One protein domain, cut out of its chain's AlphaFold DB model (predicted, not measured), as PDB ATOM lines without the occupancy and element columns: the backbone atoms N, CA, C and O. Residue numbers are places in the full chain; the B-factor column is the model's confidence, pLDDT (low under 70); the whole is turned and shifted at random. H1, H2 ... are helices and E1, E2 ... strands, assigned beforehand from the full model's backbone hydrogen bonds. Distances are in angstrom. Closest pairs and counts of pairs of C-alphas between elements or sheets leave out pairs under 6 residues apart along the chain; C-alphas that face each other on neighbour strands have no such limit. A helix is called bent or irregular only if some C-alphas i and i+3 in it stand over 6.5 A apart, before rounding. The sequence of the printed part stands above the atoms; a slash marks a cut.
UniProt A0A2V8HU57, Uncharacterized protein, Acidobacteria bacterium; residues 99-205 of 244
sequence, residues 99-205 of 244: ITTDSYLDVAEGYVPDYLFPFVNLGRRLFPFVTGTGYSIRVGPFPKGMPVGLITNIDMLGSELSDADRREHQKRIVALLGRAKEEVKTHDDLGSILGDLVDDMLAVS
ATOM      1  N   ILE A  99      47.497  19.662 -39.532       92.31
ATOM      2  CA  ILE A  99      46.315  19.894 -40.350       92.31
ATOM      3  C   ILE A  99      46.726  19.934 -41.827       92.31
ATOM      4  O   ILE A  99      47.633  20.667 -42.217       92.31
ATOM      5  N   THR A 100      46.074  19.134 -42.665       92.62
ATOM      6  CA  THR A 100      46.444  18.971 -44.082       92.62
ATOM      7  C   THR A 100      45.755  19.973 -45.010       92.62
ATOM      8  O   THR A 100      46.256  20.234 -46.107       92.62
ATOM      9  N   THR A 101      44.639  20.551 -44.568       92.00
ATOM     10  CA  THR A 101      43.829  21.548 -45.278       92.00
ATOM     11  C   THR A 101      43.191  22.493 -44.274       92.00
ATOM     12  O   THR A 101      42.896  22.065 -43.159       92.00
ATOM     13  N   ASP A 102      42.917  23.734 -44.664       88.75
ATOM     14  CA  ASP A 102      42.222  24.682 -43.793       88.75
ATOM     15  C   ASP A 102      40.919  24.063 -43.283       88.75
ATOM     16  O   ASP A 102      40.100  23.561 -44.059       88.75
ATOM     17  N   SER A 103      40.789  24.012 -41.961       88.38
ATOM     18  CA  SER A 103      39.782  23.202 -41.283       88.38
ATOM     19  C   SER A 103      39.074  23.995 -40.195       88.38
ATOM     20  O   SER A 103      39.595  24.970 -39.656       88.38
ATOM     21  N   TYR A 104      37.876  23.539 -39.846       87.31
ATOM     22  CA  TYR A 104      37.069  24.087 -38.765       87.31
ATOM     23  C   TYR A 104      36.618  22.949 -37.853       87.31
ATOM     24  O   TYR A 104      36.366  21.837 -38.319       87.31
ATOM     25  N   LEU A 105      36.505  23.233 -36.559       84.81
ATOM     26  CA  LEU A 105      35.970  22.309 -35.569       84.81
ATOM     27  C   LEU A 105      34.566  22.763 -35.174       84.81
ATOM     28  O   LEU A 105      34.405  23.828 -34.582       84.81
ATOM     29  N   ASP A 106      33.560  21.950 -35.475       86.19
ATOM     30  CA  ASP A 106      32.190  22.189 -35.026       86.19
ATOM     31  C   ASP A 106      31.987  21.513 -33.657       86.19
ATOM     32  O   ASP A 106      31.970  20.288 -33.535       86.19
ATOM     33  N   VAL A 107      31.868  22.325 -32.603       83.56
ATOM     34  CA  VAL A 107      31.704  21.874 -31.214       83.56
ATOM     35  C   VAL A 107      30.253  22.058 -30.796       83.56
ATOM     36  O   VAL A 107      29.733  23.172 -30.825       83.56
ATOM     37  N   ALA A 108      29.580  20.985 -30.380       84.75
ATOM     38  CA  ALA A 108      28.229  21.109 -29.838       84.75
ATOM     39  C   ALA A 108      28.247  21.871 -28.503       84.75
ATOM     40  O   ALA A 108      29.134  21.678 -27.672       84.75
ATOM     41  N   GLU A 109      27.245  22.719 -28.282       78.56
ATOM     42  CA  GLU A 109      27.237  23.655 -27.151       78.56
ATOM     43  C   GLU A 109      27.334  22.998 -25.782       78.56
ATOM     44  O   GLU A 109      27.969  23.554 -24.897       78.56
ATOM     45  N   GLY A 110      26.785  21.794 -25.617       81.94
ATOM     46  CA  GLY A 110      26.879  21.053 -24.359       81.94
ATOM     47  C   GLY A 110      28.307  20.662 -23.951       81.94
ATOM     48  O   GLY A 110      28.520  20.307 -22.798       81.94
ATOM     49  N   TYR A 111      29.280  20.730 -24.866       84.62
ATOM     50  CA  TYR A 111      30.695  20.468 -24.574       84.62
ATOM     51  C   TYR A 111      31.498  21.737 -24.278       84.62
ATOM     52  O   TYR A 111      32.682  21.655 -23.949       84.62
ATOM     53  N   VAL A 112      30.879  22.912 -24.398       85.38
ATOM     54  CA  VAL A 112      31.534  24.185 -24.118       85.38
ATOM     55  C   VAL A 112      31.475  24.436 -22.612       85.38
ATOM     56  O   VAL A 112      30.393  24.382 -22.034       85.38
ATOM     57  N   PRO A 113      32.612  24.717 -21.953       87.06
ATOM     58  CA  PRO A 113      32.621  25.014 -20.527       87.06
ATOM     59  C   PRO A 113      31.725  26.195 -20.140       87.06
ATOM     60  O   PRO A 113      31.682  27.209 -20.842       87.06
ATOM     61  N   ASP A 114      31.114  26.120 -18.953       86.12
ATOM     62  CA  ASP A 114      30.120  27.106 -18.511       86.12
ATOM     63  C   ASP A 114      30.633  28.552 -18.498       86.12
ATOM     64  O   ASP A 114      29.919  29.494 -18.845       86.12
ATOM     65  N   TYR A 115      31.905  28.731 -18.141       85.56
ATOM     66  CA  TYR A 115      32.546  30.044 -18.076       85.56
ATOM     67  C   TYR A 115      32.749  30.692 -19.457       85.56
ATOM     68  O   TYR A 115      32.992  31.897 -19.532       85.56
ATOM     69  N   LEU A 116      32.625  29.923 -20.547       84.12
ATOM     70  CA  LEU A 116      32.704  30.427 -21.916       84.12
ATOM     71  C   LEU A 116      31.326  30.775 -22.505       84.12
ATOM     72  O   LEU A 116      31.258  31.590 -23.429       84.12
ATOM     73  N   PHE A 117      30.223  30.252 -21.953       76.94
ATOM     74  CA  PHE A 117      28.870  30.534 -22.456       76.94
ATOM     75  C   PHE A 117      28.502  32.019 -22.560       76.94
ATOM     76  O   PHE A 117      27.829  32.366 -23.534       76.94
ATOM     77  N   PRO A 118      28.914  32.927 -21.651       76.69
ATOM     78  CA  PRO A 118      28.617  34.350 -21.808       76.69
ATOM     79  C   PRO A 118      29.121  34.918 -23.143       76.69
ATOM     80  O   PRO A 118      28.419  35.704 -23.781       76.69
ATOM     81  N   PHE A 119      30.291  34.471 -23.611       73.88
ATOM     82  CA  PHE A 119      30.875  34.904 -24.882       73.88
ATOM     83  C   PHE A 119      30.143  34.300 -26.085       73.88
ATOM     84  O   PHE A 119      29.906  34.989 -27.078       73.88
ATOM     85  N   VAL A 120      29.723  33.038 -25.975       70.81
ATOM     86  CA  VAL A 120      28.945  32.337 -27.008       70.81
ATOM     87  C   VAL A 120      27.564  32.971 -27.188       70.81
ATOM     88  O   VAL A 120      27.153  33.281 -28.308       70.81
ATOM     89  N   ASN A 121      26.862  33.224 -26.082       63.44
ATOM     90  CA  ASN A 121      25.532  33.831 -26.088       63.44
ATOM     91  C   ASN A 121      25.558  35.276 -26.593       63.44
ATOM     92  O   ASN A 121      24.649  35.693 -27.313       63.44
ATOM     93  N   LEU A 122      26.611  36.036 -26.271       61.78
ATOM     94  CA  LEU A 122      26.806  37.370 -26.833       61.78
ATOM     95  C   LEU A 122      27.028  37.311 -28.352       61.78
ATOM     96  O   LEU A 122      26.416  38.086 -29.085       61.78
ATOM     97  N   GLY A 123      27.831  36.354 -28.831       62.84
ATOM     98  CA  GLY A 123      28.027  36.103 -30.260       62.84
ATOM     99  C   GLY A 123      26.717  35.788 -30.986       62.84
ATOM    100  O   GLY A 123      26.419  36.411 -32.002       62.84
ATOM    101  N   ARG A 124      25.883  34.910 -30.416       62.50
ATOM    102  CA  ARG A 124      24.531  34.600 -30.921       62.50
ATOM    103  C   ARG A 124      23.617  35.814 -30.995       62.50
ATOM    104  O   ARG A 124      22.925  36.004 -31.989       62.50
ATOM    105  N   ARG A 125      23.607  36.630 -29.939       57.12
ATOM    106  CA  ARG A 125      22.758  37.825 -29.858       57.12
ATOM    107  C   ARG A 125      23.148  38.878 -30.894       57.12
ATOM    108  O   ARG A 125      22.274  39.577 -31.394       57.12
ATOM    109  N   LEU A 126      24.441  39.005 -31.188       52.72
ATOM    110  CA  LEU A 126      24.962  39.990 -32.136       52.72
ATOM    111  C   LEU A 126      24.956  39.486 -33.587       52.72
ATOM    112  O   LEU A 126      24.810  40.291 -34.503       52.72
ATOM    113  N   PHE A 127      25.070  38.173 -33.801       54.59
ATOM    114  CA  PHE A 127      25.172  37.558 -35.128       54.59
ATOM    115  C   PHE A 127      24.270  36.311 -35.259       54.59
ATOM    116  O   PHE A 127      24.774  35.202 -35.457       54.59
ATOM    117  N   PRO A 128      22.929  36.459 -35.200       52.12
ATOM    118  CA  PRO A 128      21.981  35.334 -35.254       52.12
ATOM    119  C   PRO A 128      21.999  34.556 -36.584       52.12
ATOM    120  O   PRO A 128      21.402  33.491 -36.685       52.12
ATOM    121  N   PHE A 129      22.690  35.076 -37.600       48.12
ATOM    122  CA  PHE A 129      22.864  34.478 -38.925       48.12
ATOM    123  C   PHE A 129      24.201  33.722 -39.103       48.12
ATOM    124  O   PHE A 129      24.416  33.146 -40.163       48.12
ATOM    125  N   VAL A 130      25.102  33.725 -38.103       49.19
ATOM    126  CA  VAL A 130      26.471  33.145 -38.193       49.19
ATOM    127  C   VAL A 130      26.642  31.863 -37.366       49.19
ATOM    128  O   VAL A 130      27.693  31.226 -37.399       49.19
ATOM    129  N   THR A 131      25.626  31.411 -36.636       51.81
ATOM    130  CA  THR A 131      25.726  30.134 -35.921       51.81
ATOM    131  C   THR A 131      25.500  28.965 -36.866       51.81
ATOM    132  O   THR A 131      24.519  28.959 -37.608       51.81
ATOM    133  N   GLY A 132      26.415  27.992 -36.838       51.25
ATOM    134  CA  GLY A 132      26.384  26.793 -37.668       51.25
ATOM    135  C   GLY A 132      25.055  26.038 -37.605       51.25
ATOM    136  O   GLY A 132      24.198  26.275 -36.752       51.25
ATOM    137  N   THR A 133      24.873  25.119 -38.547       51.94
ATOM    138  CA  THR A 133      23.679  24.279 -38.660       51.94
ATOM    139  C   THR A 133      23.446  23.486 -37.367       51.94
ATOM    140  O   THR A 133      24.086  22.465 -37.148       51.94
ATOM    141  N   GLY A 134      22.528  23.960 -36.516       56.88
ATOM    142  CA  GLY A 134      22.108  23.304 -35.271       56.88
ATOM    143  C   GLY A 134      23.105  23.452 -34.115       56.88
ATOM    144  O   GLY A 134      24.208  22.936 -34.209       56.88
ATOM    145  N   TYR A 135      22.699  24.144 -33.037       67.75
ATOM    146  CA  TYR A 135      23.316  24.264 -31.690       67.75
ATOM    147  C   TYR A 135      24.821  23.944 -31.530       67.75
ATOM    148  O   TYR A 135      25.237  23.318 -30.553       67.75
ATOM    149  N   SER A 136      25.647  24.376 -32.478       75.69
ATOM    150  CA  SER A 136      27.079  24.103 -32.533       75.69
ATOM    151  C   SER A 136      27.837  25.391 -32.811       75.69
ATOM    152  O   SER A 136      27.361  26.303 -33.497       75.69
ATOM    153  N   ILE A 137      29.019  25.474 -32.216       78.06
ATOM    154  CA  ILE A 137      29.952  26.577 -32.357       78.06
ATOM    155  C   ILE A 137      31.048  26.118 -33.297       78.06
ATOM    156  O   ILE A 137      31.747  25.145 -33.022       78.06
ATOM    157  N   ARG A 138      31.214  26.859 -34.387       80.56
ATOM    158  CA  ARG A 138      32.317  26.662 -35.315       80.56
ATOM    159  C   ARG A 138      33.559  27.377 -34.796       80.56
ATOM    160  O   ARG A 138      33.560  28.602 -34.684       80.56
ATOM    161  N   VAL A 139      34.609  26.620 -34.499       81.19
ATOM    162  CA  VAL A 139      35.921  27.126 -34.080       81.19
ATOM    163  C   VAL A 139      36.897  27.012 -35.251       81.19
ATOM    164  O   VAL A 139      37.019  25.951 -35.860       81.19
ATOM    165  N   GLY A 140      37.565  28.114 -35.588       78.88
ATOM    166  CA  GLY A 140      38.513  28.214 -36.700       78.88
ATOM    167  C   GLY A 140      38.492  29.610 -37.341       78.88
ATOM    168  O   GLY A 140      37.849  30.512 -36.795       78.88
ATOM    169  N   PRO A 141      39.139  29.798 -38.504       84.12
ATOM    170  CA  PRO A 141      39.846  28.783 -39.294       84.12
ATOM    171  C   PRO A 141      41.119  28.271 -38.613       84.12
ATOM    172  O   PRO A 141      41.829  29.032 -37.963       84.12
ATOM    173  N   PHE A 142      41.414  26.983 -38.789       87.06
ATOM    174  CA  PHE A 142      42.720  26.410 -38.475       87.06
ATOM    175  C   PHE A 142      43.503  26.216 -39.779       87.06
ATOM    176  O   PHE A 142      43.054  25.425 -40.616       87.06
ATOM    177  N   PRO A 143      44.636  26.914 -39.976       87.94
ATOM    178  CA  PRO A 143      45.355  26.858 -41.239       87.94
ATOM    179  C   PRO A 143      46.040  25.505 -41.452       87.94
ATOM    180  O   PRO A 143      46.474  24.837 -40.504       87.94
ATOM    181  N   LYS A 144      46.214  25.132 -42.721       90.62
ATOM    182  CA  LYS A 144      47.075  24.016 -43.128       90.62
ATOM    183  C   LYS A 144      48.475  24.152 -42.516       90.62
ATOM    184  O   LYS A 144      49.113  25.193 -42.612       90.62
ATOM    185  N   GLY A 145      48.982  23.063 -41.947       90.31
ATOM    186  CA  GLY A 145      50.294  22.979 -41.305       90.31
ATOM    187  C   GLY A 145      50.259  23.182 -39.789       90.31
ATOM    188  O   GLY A 145      51.253  22.899 -39.128       90.31
ATOM    189  N   MET A 146      49.135  23.608 -39.208       91.06
ATOM    190  CA  MET A 146      49.030  23.743 -37.755       91.06
ATOM    191  C   MET A 146      49.114  22.366 -37.064       91.06
ATOM    192  O   MET A 146      48.397  21.447 -37.474       91.06
ATOM    193  N   PRO A 147      49.949  22.189 -36.021       94.19
ATOM    194  CA  PRO A 147      49.982  20.957 -35.233       94.19
ATOM    195  C   PRO A 147      48.626  20.659 -34.578       94.19
ATOM    196  O   PRO A 147      48.112  21.467 -33.805       94.19
ATOM    197  N   VAL A 148      48.064  19.477 -34.841       93.50
ATOM    198  CA  VAL A 148      46.730  19.079 -34.353       93.50
ATOM    199  C   VAL A 148      46.693  19.040 -32.826       93.50
ATOM    200  O   VAL A 148      45.754  19.542 -32.205       93.50
ATOM    201  N   GLY A 149      47.757  18.515 -32.213       92.00
ATOM    202  CA  GLY A 149      47.857  18.400 -30.762       92.00
ATOM    203  C   GLY A 149      47.755  19.740 -30.028       92.00
ATOM    204  O   GLY A 149      47.308  19.758 -28.884       92.00
ATOM    205  N   LEU A 150      48.142  20.865 -30.654       92.38
ATOM    206  CA  LEU A 150      48.036  22.188 -30.017       92.38
ATOM    207  C   LEU A 150      46.580  22.557 -29.740       92.38
ATOM    208  O   LEU A 150      46.315  23.284 -28.792       92.38
ATOM    209  N   ILE A 151      45.647  22.036 -30.535       90.25
ATOM    210  CA  ILE A 151      44.211  22.265 -30.381       90.25
ATOM    211  C   ILE A 151      43.618  21.207 -29.449       90.25
ATOM    212  O   ILE A 151      42.910  21.533 -28.500       90.25
ATOM    213  N   THR A 152      43.910  19.927 -29.702       89.88
ATOM    214  CA  THR A 152      43.238  18.812 -29.015       89.88
ATOM    215  C   THR A 152      43.686  18.621 -27.572       89.88
ATOM    216  O   THR A 152      42.935  18.064 -26.775       89.88
ATOM    217  N   ASN A 153      44.896  19.065 -27.221       92.44
ATOM    218  CA  ASN A 153      45.453  18.854 -25.886       92.44
ATOM    219  C   ASN A 153      45.151  20.006 -24.915       92.44
ATOM    220  O   ASN A 153      45.562  19.923 -23.755       92.44
ATOM    221  N   ILE A 154      44.454  21.064 -25.349       91.38
ATOM    222  CA  ILE A 154      44.095  22.196 -24.483       91.38
ATOM    223  C   ILE A 154      43.199  21.702 -23.344       91.38
ATOM    224  O   ILE A 154      42.135  21.123 -23.568       91.38
ATOM    225  N   ASP A 155      43.611  21.957 -22.102       91.50
ATOM    226  CA  ASP A 155      42.797  21.626 -20.939       91.50
ATOM    227  C   ASP A 155      41.708  22.684 -20.744       91.50
ATOM    228  O   ASP A 155      41.893  23.644 -20.009       91.50
ATOM    229  N   MET A 156      40.555  22.534 -21.386       88.62
ATOM    230  CA  MET A 156      39.486  23.536 -21.290       88.62
ATOM    231  C   MET A 156      38.857  23.649 -19.888       88.62
ATOM    232  O   MET A 156      38.195  24.646 -19.593       88.62
ATOM    233  N   LEU A 157      39.021  22.643 -19.021       87.12
ATOM    234  CA  LEU A 157      38.320  22.567 -17.733       87.12
ATOM    235  C   LEU A 157      39.235  22.814 -16.532       87.12
ATOM    236  O   LEU A 157      38.769  23.353 -15.526       87.12
ATOM    237  N   GLY A 158      40.504  22.406 -16.612       85.69
ATOM    238  CA  GLY A 158      41.426  22.434 -15.477       85.69
ATOM    239  C   GLY A 158      40.942  21.550 -14.327       85.69
ATOM    240  O   GLY A 158      41.071  21.929 -13.167       85.69
ATOM    241  N   SER A 159      40.311  20.409 -14.628       82.94
ATOM    242  CA  SER A 159      39.605  19.580 -13.632       82.94
ATOM    243  C   SER A 159      40.516  18.965 -12.567       82.94
ATOM    244  O   SER A 159      40.044  18.590 -11.500       82.94
ATOM    245  N   GLU A 160      41.812  18.867 -12.856       81.75
ATOM    246  CA  GLU A 160      42.825  18.324 -11.947       81.75
ATOM    247  C   GLU A 160      43.549  19.415 -11.139       81.75
ATOM    248  O   GLU A 160      44.432  19.106 -10.341       81.75
ATOM    249  N   LEU A 161      43.198  20.688 -11.349       86.31
ATOM    250  CA  LEU A 161      43.776  21.827 -10.642       86.31
ATOM    251  C   LEU A 161      42.988  22.145  -9.367       86.31
ATOM    252  O   LEU A 161      41.792  21.865  -9.264       86.31
ATOM    253  N   SER A 162      43.653  22.786  -8.401       88.62
ATOM    254  CA  SER A 162      42.965  23.358  -7.239       88.62
ATOM    255  C   SER A 162      41.960  24.429  -7.683       88.62
ATOM    256  O   SER A 162      42.085  25.002  -8.763       88.62
ATOM    257  N   ASP A 163      40.973  24.770  -6.851       89.94
ATOM    258  CA  ASP A 163      39.978  25.787  -7.222       89.94
ATOM    259  C   ASP A 163      40.584  27.159  -7.553       89.94
ATOM    260  O   ASP A 163      40.049  27.889  -8.391       89.94
ATOM    261  N   ALA A 164      41.686  27.524  -6.895       90.81
ATOM    262  CA  ALA A 164      42.395  28.767  -7.171       90.81
ATOM    263  C   ALA A 164      43.116  28.703  -8.525       90.81
ATOM    264  O   ALA A 164      42.905  29.579  -9.368       90.81
ATOM    265  N   ASP A 165      43.882  27.638  -8.757       91.12
ATOM    266  CA  ASP A 165      44.648  27.441  -9.991       91.12
ATOM    267  C   ASP A 165      43.733  27.237 -11.198       91.12
ATOM    268  O   ASP A 165      44.008  27.742 -12.282       91.12
ATOM    269  N   ARG A 166      42.593  26.566 -11.009       91.69
ATOM    270  CA  ARG A 166      41.567  26.373 -12.036       91.69
ATOM    271  C   ARG A 166      40.993  27.702 -12.513       91.69
ATOM    272  O   ARG A 166      40.833  27.891 -13.714       91.69
ATOM    273  N   ARG A 167      40.709  28.643 -11.606       90.69
ATOM    274  CA  ARG A 167      40.241  29.988 -11.991       90.69
ATOM    275  C   ARG A 167      41.302  30.751 -12.773       90.69
ATOM    276  O   ARG A 167      40.969  31.439 -13.734       90.69
ATOM    277  N   GLU A 168      42.563  30.638 -12.372       92.31
ATOM    278  CA  GLU A 168      43.668  31.269 -13.095       92.31
ATOM    279  C   GLU A 168      43.861  30.647 -14.485       92.31
ATOM    280  O   GLU A 168      43.994  31.354 -15.481       92.31
ATOM    281  N   HIS A 169      43.760  29.325 -14.577       92.50
ATOM    282  CA  HIS A 169      43.796  28.582 -15.831       92.50
ATOM    283  C   HIS A 169      42.662  28.984 -16.783       92.50
ATOM    284  O   HIS A 169      42.903  29.269 -17.953       92.50
ATOM    285  N   GLN A 170      41.435  29.121 -16.274       92.44
ATOM    286  CA  GLN A 170      40.292  29.612 -17.052       92.44
ATOM    287  C   GLN A 170      40.521  31.031 -17.591       92.44
ATOM    288  O   GLN A 170      40.207  31.303 -18.750       92.44
ATOM    289  N   LYS A 171      41.120  31.932 -16.799       91.75
ATOM    290  CA  LYS A 171      41.495  33.273 -17.281       91.75
ATOM    291  C   LYS A 171      42.525  33.206 -18.405       91.75
ATOM    292  O   LYS A 171      42.375  33.928 -19.389       91.75
ATOM    293  N   ARG A 172      43.530  32.331 -18.288       92.31
ATOM    294  CA  ARG A 172      44.536  32.117 -19.344       92.31
ATOM    295  C   ARG A 172      43.898  31.628 -20.637       92.31
ATOM    296  O   ARG A 172      44.249  32.136 -21.693       92.31
ATOM    297  N   ILE A 173      42.921  30.723 -20.560       91.94
ATOM    298  CA  ILE A 173      42.170  30.256 -21.737       91.94
ATOM    299  C   ILE A 173      41.392  31.402 -22.379       91.94
ATOM    300  O   ILE A 173      41.467  31.588 -23.589       91.94
ATOM    301  N   VAL A 174      40.670  32.204 -21.592       90.19
ATOM    302  CA  VAL A 174      39.922  33.351 -22.134       90.19
ATOM    303  C   VAL A 174      40.867  34.355 -22.805       90.19
ATOM    304  O   VAL A 174      40.578  34.824 -23.905       90.19
ATOM    305  N   ALA A 175      42.016  34.644 -22.188       91.56
ATOM    306  CA  ALA A 175      43.039  35.515 -22.765       91.56
ATOM    307  C   ALA A 175      43.662  34.924 -24.043       91.56
ATOM    308  O   ALA A 175      43.863  35.650 -25.017       91.56
ATOM    309  N   LEU A 176      43.923  33.613 -24.062       90.88
ATOM    310  CA  LEU A 176      44.410  32.883 -25.232       90.88
ATOM    311  C   LEU A 176      43.413  32.972 -26.391       90.88
ATOM    312  O   LEU A 176      43.807  33.310 -27.498       90.88
ATOM    313  N   LEU A 177      42.123  32.723 -26.142       87.88
ATOM    314  CA  LEU A 177      41.080  32.823 -27.168       87.88
ATOM    315  C   LEU A 177      40.942  34.254 -27.708       87.88
ATOM    316  O   LEU A 177      40.725  34.445 -28.904       87.88
ATOM    317  N   GLY A 178      41.078  35.255 -26.833       86.50
ATOM    318  CA  GLY A 178      41.101  36.664 -27.220       86.50
ATOM    319  C   GLY A 178      42.254  36.983 -28.170       86.50
ATOM    320  O   GLY A 178      42.010  37.515 -29.250       86.50
ATOM    321  N   ARG A 179      43.480  36.590 -27.799       87.38
ATOM    322  CA  ARG A 179      44.680  36.793 -28.626       87.38
ATOM    323  C   ARG A 179      44.645  35.994 -29.919       87.38
ATOM    324  O   ARG A 179      44.851  36.570 -30.972       87.38
ATOM    325  N   ALA A 180      44.276  34.716 -29.874       85.88
ATOM    326  CA  ALA A 180      44.135  33.890 -31.073       85.88
ATOM    327  C   ALA A 180      43.165  34.516 -32.087       85.88
ATOM    328  O   ALA A 180      43.417  34.511 -33.287       85.88
ATOM    329  N   LYS A 181      42.060  35.104 -31.609       83.69
ATOM    330  CA  LYS A 181      41.112  35.825 -32.464       83.69
ATOM    331  C   LYS A 181      41.713  37.090 -33.077       83.69
ATOM    332  O   LYS A 181      41.311  37.457 -34.177       83.69
ATOM    333  N   GLU A 182      42.569  37.798 -32.351       85.19
ATOM    334  CA  GLU A 182      43.267  38.979 -32.859       85.19
ATOM    335  C   GLU A 182      44.310  38.578 -33.903       85.19
ATOM    336  O   GLU A 182      44.222  39.054 -35.029       85.19
ATOM    337  N   GLU A 183      45.162  37.600 -33.593       84.25
ATOM    338  CA  GLU A 183      46.213  37.097 -34.486       84.25
ATOM    339  C   GLU A 183      45.666  36.561 -35.812       84.25
ATOM    340  O   GLU A 183      46.158  36.910 -36.879       84.25
ATOM    341  N   VAL A 184      44.589  35.772 -35.767       81.19
ATOM    342  CA  VAL A 184      43.930  35.241 -36.978       81.19
ATOM    343  C   VAL A 184      43.240  36.341 -37.798       81.19
ATOM    344  O   VAL A 184      42.933  36.142 -38.968       81.19
ATOM    345  N   LYS A 185      42.947  37.505 -37.203       80.50
ATOM    346  CA  LYS A 185      42.403  38.656 -37.942       80.50
ATOM    347  C   LYS A 185      43.486  39.538 -38.546       80.50
ATOM    348  O   LYS A 185      43.206  40.223 -39.526       80.50
ATOM    349  N   THR A 186      44.645  39.616 -37.902       83.88
ATOM    350  CA  THR A 186      45.748  40.488 -38.315       83.88
ATOM    351  C   THR A 186      46.675  39.809 -39.309       83.88
ATOM    352  O   THR A 186      47.238  40.494 -40.160       83.88
ATOM    353  N   HIS A 187      46.827  38.490 -39.209       81.81
ATOM    354  CA  HIS A 187      47.764  37.707 -39.997       81.81
ATOM    355  C   HIS A 187      47.040  36.629 -40.805       81.81
ATOM    356  O   HIS A 187      46.134  35.965 -40.308       81.81
ATOM    357  N   ASP A 188      47.505  36.423 -42.038       78.62
ATOM    358  CA  ASP A 188      47.008  35.375 -42.939       78.62
ATOM    359  C   ASP A 188      47.975  34.179 -43.033       78.62
ATOM    360  O   ASP A 188      47.641  33.147 -43.619       78.62
ATOM    361  N   ASP A 189      49.186  34.292 -42.474       83.38
ATOM    362  CA  ASP A 189      50.207  33.248 -42.517       83.38
ATOM    363  C   ASP A 189      50.339  32.499 -41.181       83.38
ATOM    364  O   ASP A 189      50.326  33.080 -40.096       83.38
ATOM    365  N   LEU A 190      50.494  31.172 -41.263       81.31
ATOM    366  CA  LEU A 190      50.568  30.295 -40.091       81.31
ATOM    367  C   LEU A 190      51.732  30.654 -39.156       81.31
ATOM    368  O   LEU A 190      51.602  30.489 -37.947       81.31
ATOM    369  N   GLY A 191      52.866  31.097 -39.706       80.25
ATOM    370  CA  GLY A 191      54.063  31.406 -38.927       80.25
ATOM    371  C   GLY A 191      53.821  32.567 -37.969       80.25
ATOM    372  O   GLY A 191      54.082  32.431 -36.776       80.25
ATOM    373  N   SER A 192      53.256  33.658 -38.480       82.25
ATOM    374  CA  SER A 192      52.887  34.835 -37.691       82.25
ATOM    375  C   SER A 192      51.759  34.528 -36.709       82.25
ATOM    376  O   SER A 192      51.878  34.877 -35.540       82.25
ATOM    377  N   ILE A 193      50.717  33.793 -37.134       80.00
ATOM    378  CA  ILE A 193      49.599  33.405 -36.248       80.00
ATOM    379  C   ILE A 193      50.093  32.565 -35.066       80.00
ATOM    380  O   ILE A 193      49.655  32.754 -33.932       80.00
ATOM    381  N   LEU A 194      50.965  31.587 -35.333       81.75
ATOM    382  CA  LEU A 194      51.468  30.685 -34.302       81.75
ATOM    383  C   LEU A 194      52.576  31.301 -33.451       81.75
ATOM    384  O   LEU A 194      52.720  30.837 -32.329       81.75
ATOM    385  N   GLY A 195      53.312  32.301 -33.951       82.75
ATOM    386  CA  GLY A 195      54.510  32.904 -33.351       82.75
ATOM    387  C   GLY A 195      54.583  32.812 -31.826       82.75
ATOM    388  O   GLY A 195      55.070  31.816 -31.291       82.75
ATOM    389  N   ASP A 196      54.065  33.825 -31.135       77.75
ATOM    390  CA  ASP A 196      54.022  33.836 -29.668       77.75
ATOM    391  C   ASP A 196      52.846  33.005 -29.114       77.75
ATOM    392  O   ASP A 196      52.849  32.583 -27.957       77.75
ATOM    393  N   LEU A 197      51.837  32.719 -29.950       88.06
ATOM    394  CA  LEU A 197      50.628  32.001 -29.544       88.06
ATOM    395  C   LEU A 197      50.919  30.552 -29.133       88.06
ATOM    396  O   LEU A 197      50.245  30.014 -28.253       88.06
ATOM    397  N   VAL A 198      51.916  29.908 -29.747       90.81
ATOM    398  CA  VAL A 198      52.275  28.515 -29.451       90.81
ATOM    399  C   VAL A 198      52.651  28.349 -27.988       90.81
ATOM    400  O   VAL A 198      52.156  27.418 -27.356       90.81
ATOM    401  N   ASP A 199      53.451  29.248 -27.421       90.62
ATOM    402  CA  ASP A 199      53.867  29.147 -26.019       90.62
ATOM    403  C   ASP A 199      52.675  29.264 -25.064       90.62
ATOM    404  O   ASP A 199      52.573  28.525 -24.077       90.62
ATOM    405  N   ASP A 200      51.706  30.112 -25.400       91.50
ATOM    406  CA  ASP A 200      50.467  30.240 -24.639       91.50
ATOM    407  C   ASP A 200      49.578  28.997 -24.751       91.50
ATOM    408  O   ASP A 200      49.022  28.531 -23.751       91.50
ATOM    409  N   MET A 201      49.474  28.415 -25.950       92.62
ATOM    410  CA  MET A 201      48.772  27.147 -26.172       92.62
ATOM    411  C   MET A 201      49.450  26.001 -25.406       92.62
ATOM    412  O   MET A 201      48.780  25.185 -24.768       92.62
ATOM    413  N   LEU A 202      50.786  25.962 -25.395       92.31
ATOM    414  CA  LEU A 202      51.574  25.007 -24.617       92.31
ATOM    415  C   LEU A 202      51.400  25.210 -23.111       92.31
ATOM    416  O   LEU A 202      51.465  24.234 -22.358       92.31
ATOM    417  N   ALA A 203      51.195  26.441 -22.643       90.75
ATOM    418  CA  ALA A 203      50.983  26.738 -21.229       90.75
ATOM    419  C   ALA A 203      49.655  26.172 -20.704       90.75
ATOM    420  O   ALA A 203      49.606  25.734 -19.553       90.75
ATOM    421  N   VAL A 204      48.612  26.138 -21.541       92.25
ATOM    422  CA  VAL A 204      47.290  25.588 -21.182       92.25
ATOM    423  C   VAL A 204      47.081  24.133 -21.623       92.25
ATOM    424  O   VAL A 204      46.029  23.549 -21.357       92.25
ATOM    425  N   SER A 205      48.065  23.534 -22.293       91.88
ATOM    426  CA  SER A 205      47.989  22.155 -22.768       91.88
ATOM    427  C   SER A 205      48.214  21.138 -21.645       91.88
ATOM    428  O   SER A 205      49.168  21.227 -20.866       91.88
TER     429      SER A 205
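What this domain is: This is residues 99 to 205 of the 244 residues of an uncharacterized protein of Acidobacteria bacterium (UniProt A0A2V8HU57). A long helix, H3, has the shorter H5 folded back along part of it, with H4 at the turn between them and the short H2 packed on H5. Away from this helical part, a ribbon of two strands, E1 and E2, and the helix H1, which comes between them in the chain, make a second part, loosely formed and joined to H3 by few contacts. The printed part has 107 residues with five named helices and two named strands, in the order E1, H1, E2, H2, H3, H4, H5; the sheet, E1 - E2, is antiparallel and the class is mostly helix. The whole is compact, with a radius of gyration of the C-alphas of 14.3 A and spans of 37 by 34 by 22 A.

Where its parts are: E1, residues 103 to 108, begins at C-alpha 103 (39.782, 23.202, -41.283) and is 16.4 A long. H1, residues 114 to 126, is 19.4 A long and only just irregular: C-alphas 115 and 118 are 6.9 A apart. E2, residues 136 to 142, measures 16.9 A, and H2 is residues 148 to 152. H3, residues 163 to 186, begins at C-alpha 163 (39.978, 25.787, -7.222) and is 34.9 A long. H4 is residues 190 to 194. H5, residues 197 to 204, measures 11.1 A and ends at C-alpha 204 (47.290, 25.588, -21.182).

How they stand to each other: E1 and E2 are antiparallel neighbours at 159 degrees; N 105 and O 139 are 2.9 A apart and N 137 and O 107 are 2.8 A apart, both within hydrogen-bond range. The closest C-alphas of H1 and E2, those of Val 120 and Ile 137, are 7.9 A apart. H1 is close to H3 but not clearly touching: the closest C-alphas, of Leu 116 and Val 174, are 7.8 A apart. Their shallow tilt of 33 degrees, the same way, is only just short of steep. The closest C-alphas of E2 and H3, of Pro 141 and Val 184, are 8.0 A apart. H2 touches H5, closest at the C-alphas of Leu 150 and Met 201, 6.3 A, and is apart from H3. H3 touches H4 with residues 180 to 184 alone, closest at the C-alphas of Glu 183 and Ile 193, 5.3 A. With residues 169 to 180 alone H3 touches H5, at a shallow tilt of 17 degrees, opposite ways; their closest C-alphas, of Leu 176 and Asp 200, are 6.6 A apart. H4 and H5 meet only through their link. H2, H3, H4 and H5 have every O i to N i+4 pair within hydrogen-bond range, and H1 has 7 of 9.

The domain as a whole: The two C-alphas farthest apart, of Phe 129 and Ser 162, are 39.1 A from each other. The printed part, residues 99 to 205, has no cut, and no link is long. The mean pLDDT of the printed part is 82.3; residues 121 to 135, of which 121 to 126 belong to H1, are under 70.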